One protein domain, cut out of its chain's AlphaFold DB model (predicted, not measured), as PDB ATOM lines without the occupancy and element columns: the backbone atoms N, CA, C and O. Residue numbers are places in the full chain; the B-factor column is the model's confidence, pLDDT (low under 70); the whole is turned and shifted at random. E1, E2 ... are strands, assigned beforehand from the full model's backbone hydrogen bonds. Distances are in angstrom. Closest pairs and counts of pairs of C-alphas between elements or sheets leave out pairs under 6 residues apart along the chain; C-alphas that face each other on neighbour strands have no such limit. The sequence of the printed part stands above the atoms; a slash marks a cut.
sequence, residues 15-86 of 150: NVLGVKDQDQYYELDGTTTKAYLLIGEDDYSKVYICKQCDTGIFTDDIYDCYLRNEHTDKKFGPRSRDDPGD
ATOM      1  N   ASN A  15     144.377 198.034 158.681       47.75
ATOM      2  CA  ASN A  15     143.263 197.158 158.317       47.75
ATOM      3  C   ASN A  15     143.617 196.464 156.997       47.75
ATOM      4  O   ASN A  15     143.618 197.107 155.944       47.75
ATOM      5  N   VAL A  16     143.935 195.173 157.058       53.53
ATOM      6  CA  VAL A  16     143.995 194.289 155.883       53.53
ATOM      7  C   VAL A  16     142.619 193.622 155.765       53.53
ATOM      8  O   VAL A  16     141.908 193.493 156.758       53.53
ATOM      9  N   LEU A  17     142.149 193.327 154.551       62.97
ATOM     10  CA  LEU A  17     140.784 192.843 154.297       62.97
ATOM     11  C   LEU A  17     140.477 191.538 155.066       62.97
ATOM     12  O   LEU A  17     140.650 190.454 154.520       62.97
ATOM     13  N   GLY A  18     139.933 191.661 156.282       69.81
ATOM     14  CA  GLY A  18     139.588 190.536 157.159       69.81
ATOM     15  C   GLY A  18     140.301 190.534 158.514       69.81
ATOM     16  O   GLY A  18     139.955 189.713 159.356       69.81
ATOM     17  N   VAL A  19     141.248 191.446 158.771       80.38
ATOM     18  CA  VAL A  19     141.962 191.542 160.057       80.38
ATOM     19  C   VAL A  19     142.297 192.973 160.471       80.38
ATOM     20  O   VAL A  19     142.525 193.859 159.643       80.38
ATOM     21  N   LYS A  20     142.406 193.171 161.784       86.06
ATOM     22  CA  LYS A  20     143.076 194.315 162.404       86.06
ATOM     23  C   LYS A  20     144.447 193.873 162.889       86.06
ATOM     24  O   LYS A  20     144.545 193.016 163.767       86.06
ATOM     25  N   ASP A  21     145.478 194.477 162.321       86.19
ATOM     26  CA  ASP A  21     146.861 194.267 162.730       86.19
ATOM     27  C   ASP A  21     147.145 194.989 164.061       86.19
ATOM     28  O   ASP A  21     146.942 196.203 164.162       86.19
ATOM     29  N   GLN A  22     147.562 194.232 165.080       87.06
ATOM     30  CA  GLN A  22     147.916 194.717 166.422       87.06
ATOM     31  C   GLN A  22     149.426 194.582 166.690       87.06
ATOM     32  O   GLN A  22     149.837 194.360 167.831       87.06
ATOM     33  N   ASP A  23     150.247 194.666 165.639       85.12
ATOM     34  CA  ASP A  23     151.713 194.570 165.620       85.12
ATOM     35  C   ASP A  23     152.287 193.189 165.983       85.12
ATOM     36  O   ASP A  23     153.310 192.803 165.442       85.12
ATOM     37  N   GLN A  24     151.687 192.435 166.910       87.38
ATOM     38  CA  GLN A  24     152.185 191.117 167.354       87.38
ATOM     39  C   GLN A  24     151.169 189.982 167.176       87.38
ATOM     40  O   GLN A  24     151.410 188.846 167.583       87.38
ATOM     41  N   TYR A  25     149.985 190.306 166.670       90.12
ATOM     42  CA  TYR A  25     148.906 189.373 166.374       90.12
ATOM     43  C   TYR A  25     147.872 190.074 165.500       90.12
ATOM     44  O   TYR A  25     147.778 191.302 165.478       90.12
ATOM     45  N   TYR A  26     147.046 189.287 164.825       90.88
ATOM     46  CA  TYR A  26     145.898 189.789 164.079       90.88
ATOM     47  C   TYR A  26     144.615 189.500 164.845       90.88
ATOM     48  O   TYR A  26     144.341 188.356 165.198       90.88
ATOM     49  N   GLU A  27     143.796 190.519 165.073       91.31
ATOM     50  CA  GLU A  27     142.399 190.329 165.458       91.31
ATOM     51  C   GLU A  27     141.587 190.098 164.179       91.31
ATOM     52  O   GLU A  27     141.547 190.963 163.303       91.31
ATOM     53  N   LEU A  28     140.956 188.930 164.044       88.12
ATOM     54  CA  LEU A  28     140.214 188.576 162.835       88.12
ATOM     55  C   LEU A  28     138.908 189.381 162.756       88.12
ATOM     56  O   LEU A  28     137.954 189.126 163.501       88.12
ATOM     57  N   ASP A  29     138.859 190.348 161.841       72.19
ATOM     58  CA  ASP A  29     137.741 191.269 161.661       72.19
ATOM     59  C   ASP A  29     136.665 190.658 160.749       72.19
ATOM     60  O   ASP A  29     136.930 190.027 159.727       72.19
ATOM     61  N   GLY A  30     135.402 190.818 161.133       67.19
ATOM     62  CA  GLY A  30     134.259 190.224 160.430       67.19
ATOM     63  C   GLY A  30     133.893 188.797 160.856       67.19
ATOM     64  O   GLY A  30     132.871 188.278 160.396       67.19
ATOM     65  N   THR A  31     134.655 188.191 161.763       66.50
ATOM     66  CA  THR A  31     134.306 186.923 162.414       66.50
ATOM     67  C   THR A  31     133.013 187.035 163.236       66.50
ATOM     68  O   THR A  31     132.647 188.103 163.732       66.50
ATOM     69  N   THR A  32     132.264 185.938 163.369       72.50
ATOM     70  CA  THR A  32     131.111 185.883 164.293       72.50
ATOM     71  C   THR A  32     131.521 185.749 165.742       72.50
ATOM     72  O   THR A  32     130.773 186.142 166.636       72.50
ATOM     73  N   THR A  33     132.703 185.194 165.955       80.69
ATOM     74  CA  THR A  33     133.302 184.985 167.263       80.69
ATOM     75  C   THR A  33     134.660 185.649 167.231       80.69
ATOM     76  O   THR A  33     135.402 185.410 166.284       80.69
ATOM     77  N   LYS A  34     134.998 186.435 168.259       87.50
ATOM     78  CA  LYS A  34     136.338 187.019 168.368       87.50
ATOM     79  C   LYS A  34     137.392 185.931 168.194       87.50
ATOM     80  O   LYS A  34     137.299 184.868 168.813       87.50
ATOM     81  N   ALA A  35     138.359 186.210 167.338       92.00
ATOM     82  CA  ALA A  35     139.446 185.306 167.051       92.00
ATOM     83  C   ALA A  35     140.733 186.103 166.863       92.00
ATOM     84  O   ALA A  35     140.713 187.210 166.326       92.00
ATOM     85  N   TYR A  36     141.837 185.516 167.304       93.06
ATOM     86  CA  TYR A  36     143.161 186.116 167.253       93.06
ATOM     87  C   TYR A  36     144.109 185.154 166.554       93.06
ATOM     88  O   TYR A  36     144.114 183.972 166.885       93.06
ATOM     89  N   LEU A  37     144.894 185.639 165.601       92.94
ATOM     90  CA  LEU A  37     145.918 184.869 164.906       92.94
ATOM     91  C   LEU A  37     147.292 185.345 165.370       92.94
ATOM     92  O   LEU A  37     147.553 186.546 165.368       92.94
ATOM     93  N   LEU A  38     148.161 184.421 165.758       92.94
ATOM     94  CA  LEU A  38     149.517 184.739 166.210       92.94
ATOM     95  C   LEU A  38     150.503 183.646 165.817       92.94
ATOM     96  O   LEU A  38     150.115 182.503 165.557       92.94
ATOM     97  N   ILE A  39     151.785 183.989 165.824       90.94
ATOM     98  CA  ILE A  39     152.882 183.032 165.686       90.94
ATOM     99  C   ILE A  39     153.457 182.768 167.072       90.94
ATOM    100  O   ILE A  39     153.560 183.685 167.883       90.94
ATOM    101  N   GLY A  40     153.797 181.517 167.378       85.75
ATOM    102  CA  GLY A  40     154.561 181.230 168.593       85.75
ATOM    103  C   GLY A  40     156.004 181.722 168.462       85.75
ATOM    104  O   GLY A  40     156.595 181.513 167.414       85.75
ATOM    105  N   GLU A  41     156.554 182.304 169.532       83.00
ATOM    106  CA  GLU A  41     157.927 182.856 169.600       83.00
ATOM    107  C   GLU A  41     158.964 182.096 168.748       83.00
ATOM    108  O   GLU A  41     159.216 180.907 168.977       83.00
ATOM    109  N   ASP A  42     159.542 182.803 167.774       78.19
ATOM    110  CA  ASP A  42     160.583 182.374 166.836       78.19
ATOM    111  C   ASP A  42     160.243 181.115 166.004       78.19
ATOM    112  O   ASP A  42     161.128 180.468 165.432       78.19
ATOM    113  N   ASP A  43     158.960 180.751 165.893       82.75
ATOM    114  CA  ASP A  43     158.510 179.550 165.187       82.75
ATOM    115  C   ASP A  43     157.418 179.842 164.148       82.75
ATOM    116  O   ASP A  43     156.232 179.559 164.327       82.75
ATOM    117  N   TYR A  44     157.867 180.305 162.980       82.62
ATOM    118  CA  TYR A  44     157.065 180.529 161.769       82.62
ATOM    119  C   TYR A  44     156.293 179.294 161.263       82.62
ATOM    120  O   TYR A  44     155.435 179.399 160.382       82.62
ATOM    121  N   SER A  45     156.584 178.094 161.779       84.50
ATOM    122  CA  SER A  45     155.812 176.896 161.444       84.50
ATOM    123  C   SER A  45     154.539 176.753 162.285       84.50
ATOM    124  O   SER A  45     153.615 176.053 161.863       84.50
ATOM    125  N   LYS A  46     154.460 177.437 163.433       89.50
ATOM    126  CA  LYS A  46     153.370 177.316 164.404       89.50
ATOM    127  C   LYS A  46     152.520 178.576 164.448       89.50
ATOM    128  O   LYS A  46     152.753 179.490 165.239       89.50
ATOM    129  N   VAL A  47     151.485 178.565 163.621       92.69
ATOM    130  CA  VAL A  47     150.464 179.609 163.592       92.69
ATOM    131  C   VAL A  47     149.274 179.149 164.426       92.69
ATOM    132  O   VAL A  47     148.696 178.092 164.169       92.69
ATOM    133  N   TYR A  48     148.922 179.942 165.431       94.19
ATOM    134  CA  TYR A  48     147.832 179.663 166.355       94.19
ATOM    135  C   TYR A  48     146.636 180.543 166.043       94.19
ATOM    136  O   TYR A  48     146.790 181.719 165.713       94.19
ATOM    137  N   ILE A  49     145.442 179.984 166.223       94.25
ATOM    138  CA  ILE A  49     144.200 180.750 166.288       94.25
ATOM    139  C   ILE A  49     143.588 180.615 167.678       94.25
ATOM    140  O   ILE A  49     143.449 179.512 168.203       94.25
ATOM    141  N   CYS A  50     143.233 181.736 168.288       94.00
ATOM    142  CA  CYS A  50     142.837 181.820 169.686       94.00
ATOM    143  C   CYS A  50     141.488 182.502 169.847       94.00
ATOM    144  O   CYS A  50     141.097 183.321 169.017       94.00
ATOM    145  N   LYS A  51     140.777 182.170 170.923       92.44
ATOM    146  CA  LYS A  51     139.420 182.670 171.187       92.44
ATOM    147  C   LYS A  51     139.377 183.853 172.143       92.44
ATOM    148  O   LYS A  51     138.391 184.590 172.146       92.44
ATOM    149  N   GLN A  52     140.398 184.015 172.982       91.69
ATOM    150  CA  GLN A  52     140.355 184.959 174.095       91.69
ATOM    151  C   GLN A  52     141.629 185.791 174.177       91.69
ATOM    152  O   GLN A  52     142.722 185.324 173.865       91.69
ATOM    153  N   CYS A  53     141.452 187.037 174.600       90.00
ATOM    154  CA  CYS A  53     142.497 188.027 174.801       90.00
ATOM    155  C   CYS A  53     142.108 188.842 176.038       90.00
ATOM    156  O   CYS A  53     141.066 189.507 176.045       90.00
ATOM    157  N   ASP A  54     142.921 188.753 177.088       87.19
ATOM    158  CA  ASP A  54     142.753 189.551 178.300       87.19
ATOM    159  C   ASP A  54     143.527 190.858 178.135       87.19
ATOM    160  O   ASP A  54     144.743 190.894 178.309       87.19
ATOM    161  N   THR A  55     142.813 191.943 177.832       72.62
ATOM    162  CA  THR A  55     143.393 193.291 177.762       72.62
ATOM    163  C   THR A  55     143.377 193.955 179.141       72.62
ATOM    164  O   THR A  55     142.346 194.403 179.643       72.62
ATOM    165  N   GLY A  56     144.541 194.007 179.783       65.31
ATOM    166  CA  GLY A  56     144.800 194.694 181.048       65.31
ATOM    167  C   GLY A  56     145.806 195.838 180.892       65.31
ATOM    168  O   GLY A  56     146.453 195.993 179.863       65.31
ATOM    169  N   ILE A  57     145.988 196.638 181.949       58.22
ATOM    170  CA  ILE A  57     146.897 197.806 181.948       58.22
ATOM    171  C   ILE A  57     148.374 197.395 181.734       58.22
ATOM    172  O   ILE A  57     149.176 198.201 181.271       58.22
ATOM    173  N   PHE A  58     148.731 196.140 182.040       58.97
ATOM    174  CA  PHE A  58     150.100 195.608 181.931       58.97
ATOM    175  C   PHE A  58     150.186 194.199 181.327       58.97
ATOM    176  O   PHE A  58     151.265 193.608 181.309       58.97
ATOM    177  N   THR A  59     149.067 193.643 180.870       66.38
ATOM    178  CA  THR A  59     148.994 192.283 180.327       66.38
ATOM    179  C   THR A  59     148.077 192.298 179.121       66.38
ATOM    180  O   THR A  59     146.957 192.789 179.216       66.38
ATOM    181  N   ASP A  60     148.552 191.766 178.007       82.44
ATOM    182  CA  ASP A  60     147.736 191.429 176.847       82.44
ATOM    183  C   ASP A  60     148.033 189.963 176.555       82.44
ATOM    184  O   ASP A  60     148.921 189.648 175.767       82.44
ATOM    185  N   ASP A  61     147.387 189.071 177.302       91.06
ATOM    186  CA  ASP A  61     147.595 187.632 177.167       91.06
ATOM    187  C   ASP A  61     146.515 187.054 176.254       91.06
ATOM    188  O   ASP A  61     145.319 187.192 176.519       91.06
ATOM    189  N   ILE A  62     146.938 186.354 175.202       92.69
ATOM    190  CA  ILE A  62     146.051 185.624 174.294       92.69
ATOM    191  C   ILE A  62     146.063 184.141 174.673       92.69
ATOM    192  O   ILE A  62     147.121 183.562 174.912       92.69
ATOM    193  N   TYR A  63     144.893 183.517 174.770       93.94
ATOM    194  CA  TYR A  63     144.748 182.138 175.244       93.94
ATOM    195  C   TYR A  63     143.508 181.460 174.652       93.94
ATOM    196  O   TYR A  63     142.778 182.049 173.849       93.94
ATOM    197  N   ASP A  64     143.289 180.198 175.043       93.69
ATOM    198  CA  ASP A  64     142.294 179.311 174.428       93.69
ATOM    199  C   ASP A  64     142.570 179.174 172.922       93.69
ATOM    200  O   ASP A  64     141.786 179.581 172.058       93.69
ATOM    201  N   CYS A  65     143.780 178.682 172.642       94.56
ATOM    202  CA  CYS A  65     144.387 178.639 171.322       94.56
ATOM    203  C   CYS A  65     144.380 177.232 170.735       94.56
ATOM    204  O   CYS A  65     144.416 176.233 171.454       94.56
ATOM    205  N   TYR A  66     144.408 177.175 169.408       95.12
ATOM    206  CA  TYR A  66     144.506 175.952 168.632       95.12
ATOM    207  C   TYR A  66     145.686 176.052 167.672       95.12
ATOM    208  O   TYR A  66     145.804 177.027 166.926       95.12
ATOM    209  N   LEU A  67     146.528 175.021 167.669       94.25
ATOM    210  CA  LEU A  67     147.449 174.725 166.579       94.25
ATOM    211  C   LEU A  67     146.796 173.630 165.738       94.25
ATOM    212  O   LEU A  67     146.714 172.481 166.166       94.25
ATOM    213  N   ARG A  68     146.280 173.989 164.558       94.25
ATOM    214  CA  ARG A  68     145.418 173.098 163.759       94.25
ATOM    215  C   ARG A  68     144.209 172.616 164.576       94.25
ATOM    216  O   ARG A  68     143.313 173.413 164.831       94.25
ATOM    217  N   ASN A  69     144.162 171.349 164.977       94.56
ATOM    218  CA  ASN A  69     143.112 170.751 165.808       94.56
ATOM    219  C   ASN A  69     143.537 170.537 167.264       94.56
ATOM    220  O   ASN A  69     142.712 170.110 168.072       94.56
ATOM    221  N   GLU A  70     144.792 170.813 167.604       94.62
ATOM    222  CA  GLU A  70     145.319 170.634 168.950       94.62
ATOM    223  C   GLU A  70     145.063 171.892 169.774       94.62
ATOM    224  O   GLU A  70     145.572 172.971 169.470       94.62
ATOM    225  N   HIS A  71     144.252 171.751 170.821       93.88
ATOM    226  CA  HIS A  71     144.054 172.804 171.813       93.88
ATOM    227  C   HIS A  71     145.286 172.927 172.712       93.88
ATOM    228  O   HIS A  71     145.930 171.926 173.035       93.88
ATOM    229  N   THR A  72     145.611 174.150 173.125       91.44
ATOM    230  CA  THR A  72     146.695 174.414 174.069       91.44
ATOM    231  C   THR A  72     146.244 175.302 175.222       91.44
ATOM    232  O   THR A  72     145.592 176.329 175.030       91.44
ATOM    233  N   ASP A  73     146.680 174.936 176.428       90.25
ATOM    234  CA  ASP A  73     146.515 175.731 177.649       90.25
ATOM    235  C   ASP A  73     147.558 176.859 177.772       90.25
ATOM    236  O   ASP A  73     147.595 177.586 178.769       90.25
ATOM    237  N   LYS A  74     148.448 177.009 176.778       90.06
ATOM    238  CA  LYS A  74     149.460 178.065 176.769       90.06
ATOM    239  C   LYS A  74     148.787 179.440 176.695       90.06
ATOM    240  O   LYS A  74     147.896 179.674 175.881       90.06
ATOM    241  N   LYS A  75     149.281 180.366 177.519       92.00
ATOM    242  CA  LYS A  75     149.004 181.799 177.398       92.00
ATOM    243  C   LYS A  75     150.135 182.472 176.631       92.00
ATOM    244  O   LYS A  75     151.307 182.261 176.946       92.00
ATOM    245  N   PHE A  76     149.773 183.269 175.641       92.06
ATOM    246  CA  PHE A  76     150.678 184.005 174.776       92.06
ATOM    247  C   PHE A  76     150.675 185.481 175.165       92.06
ATOM    248  O   PHE A  76     149.845 186.261 174.691       92.06
ATOM    249  N   GLY A  77     151.611 185.851 176.034       90.75
ATOM    250  CA  GLY A  77     151.899 187.248 176.338       90.75
ATOM    251  C   GLY A  77     152.809 187.896 175.283       90.75
ATOM    252  O   GLY A  77     153.351 187.186 174.427       90.75
ATOM    253  N   PRO A  78     153.071 189.214 175.382       87.81
ATOM    254  CA  PRO A  78     153.799 189.996 174.370       87.81
ATOM    255  C   PRO A  78     155.215 189.517 174.023       87.81
ATOM    256  O   PRO A  78     155.751 189.890 172.989       87.81
ATOM    257  N   ARG A  79     155.854 188.725 174.895       87.00
ATOM    258  CA  ARG A  79     157.200 188.165 174.664       87.00
ATOM    259  C   ARG A  79     157.203 186.758 174.080       87.00
ATOM    260  O   ARG A  79     158.266 186.224 173.837       87.00
ATOM    261  N   SER A  80     156.037 186.135 173.961       88.00
ATOM    262  CA  SER A  80     155.913 184.718 173.596       88.00
ATOM    263  C   SER A  80     155.161 184.508 172.282       88.00
ATOM    264  O   SER A  80     154.741 183.385 171.985       88.00
ATOM    265  N   ARG A  81     154.950 185.599 171.539       89.81
ATOM    266  CA  ARG A  81     154.222 185.650 170.277       89.81
ATOM    267  C   ARG A  81     154.868 186.654 169.333       89.81
ATOM    268  O   ARG A  81     155.342 187.689 169.802       89.81
ATOM    269  N   ASP A  82     154.765 186.368 168.045       88.69
ATOM    270  CA  ASP A  82     155.272 187.213 166.970       88.69
ATOM    271  C   ASP A  82     154.171 187.562 165.963       88.69
ATOM    272  O   ASP A  82     153.144 186.872 165.870       88.69
ATOM    273  N   ASP A  83     154.416 188.630 165.200       86.44
ATOM    274  CA  ASP A  83     153.530 189.127 164.151       86.44
ATOM    275  C   ASP A  83     153.307 188.063 163.058       86.44
ATOM    276  O   ASP A  83     154.265 187.631 162.406       86.44
ATOM    277  N   PRO A  84     152.053 187.669 162.766       84.62
ATOM    278  CA  PRO A  84     151.725 186.883 161.578       84.62
ATOM    279  C   PRO A  84     152.283 187.447 160.258       84.62
ATOM    280  O   PRO A  84     152.561 186.678 159.331       84.62
ATOM    281  N   GLY A  85     152.459 188.768 160.164       79.94
ATOM    282  CA  GLY A  85     153.014 189.470 159.007       79.94
ATOM    283  C   GLY A  85     154.473 189.126 158.714       79.94
ATOM    284  O   GLY A  85     154.858 189.039 157.541       79.94
ATOM    285  N   ASP A  86     155.262 188.836 159.750       78.94
ATOM    286  CA  ASP A  86     156.689 188.527 159.620       78.94
ATOM    287  C   ASP A  86     156.934 187.181 158.925       78.94
ATOM    288  O   ASP A  86     157.917 187.012 158.197       78.94
TER     289      ASP A  86
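AT A GLANCE: This is residues 15 to 86 of the 150 residues of an uncharacterized protein of Piromyces finnis (UniProt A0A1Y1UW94). A single, strongly twisted sheet winds through six strands laid side by side in chain order, with the long hairpin of E4 and E5 as its largest part and the short strands E1 and E6 at its two edges. After E6 the last stretch folds back without a named element to the end of E3, where residues 81 to 82 pair antiparallel with residues 39 to 40. The printed part has 72 residues with no named helix and six named strands, E1 to E6, which are also the order across the sheet, all antiparallel. The class is all strand, though only 35 of the 72 residues are in named elements, under half. The whole is compact, with a radius of gyration of the C-alphas of 11.3 A, and rounded, spanning 30 by 27 by 24 A.

IN THESE COORDINATES: E1 is residues 19 to 21, 6.2 A long, and begins at C-alpha 19 (141.962, 191.542, 160.057). E2, residues 26 to 28, is 5.9 A long, and E3, residues 36 to 40, is 12.5 A. E4, residues 43 to 55, is the longest strand by residues, 24.0 A from C-alpha 43 at (158.510, 179.550, 165.187) to C-alpha 55; it bends by 94 degrees at residue 46. E5, residues 60 to 67, is 19.6 A long and bends by 67 degrees at residue 64. E6, residues 70 to 72, is 6.5 A long and ends at C-alpha 72 (146.695, 174.414, 174.069).

HOW THE PARTS SIT: The six strands form a meander, each the antiparallel neighbour of the one before, and each two in succession make a hairpin. E1 and E2 stand at 159 degrees, with N 20 and O 27 2.8 A apart. E2 and E3 stand at 147 degrees, with N 26 and O 37 at 2.8 A. E3 and E4 stand at 135 degrees; N 48 and O 38 are 2.8 A apart. E4 and E5 stand at 129 degrees; N 66 and O 49 are 2.8 A apart. E5 and E6 stand at 158 degrees, with N 67 and O 70 at 2.9 A. These N and O pairs are within hydrogen-bond range. From edge to edge the strands' lines turn by 140 degrees. E1 and E6 are apart, as are, for instance, E3 and E6. Residues 15 to 16 pair antiparallel with residues 19 to 20 of E1.

THE WHOLE: The two C-alphas farthest apart are those of Ile 57 and Asn 69, 31.7 A. The printed part has no cut and no long link; the link from E2 to E3 is short, the other four are tight. Residues 73 to 86 hold no named element. The mean pLDDT of the printed part is 84.6; it is under 70 at residues 15 to 18, 30 to 31 and 56 to 59.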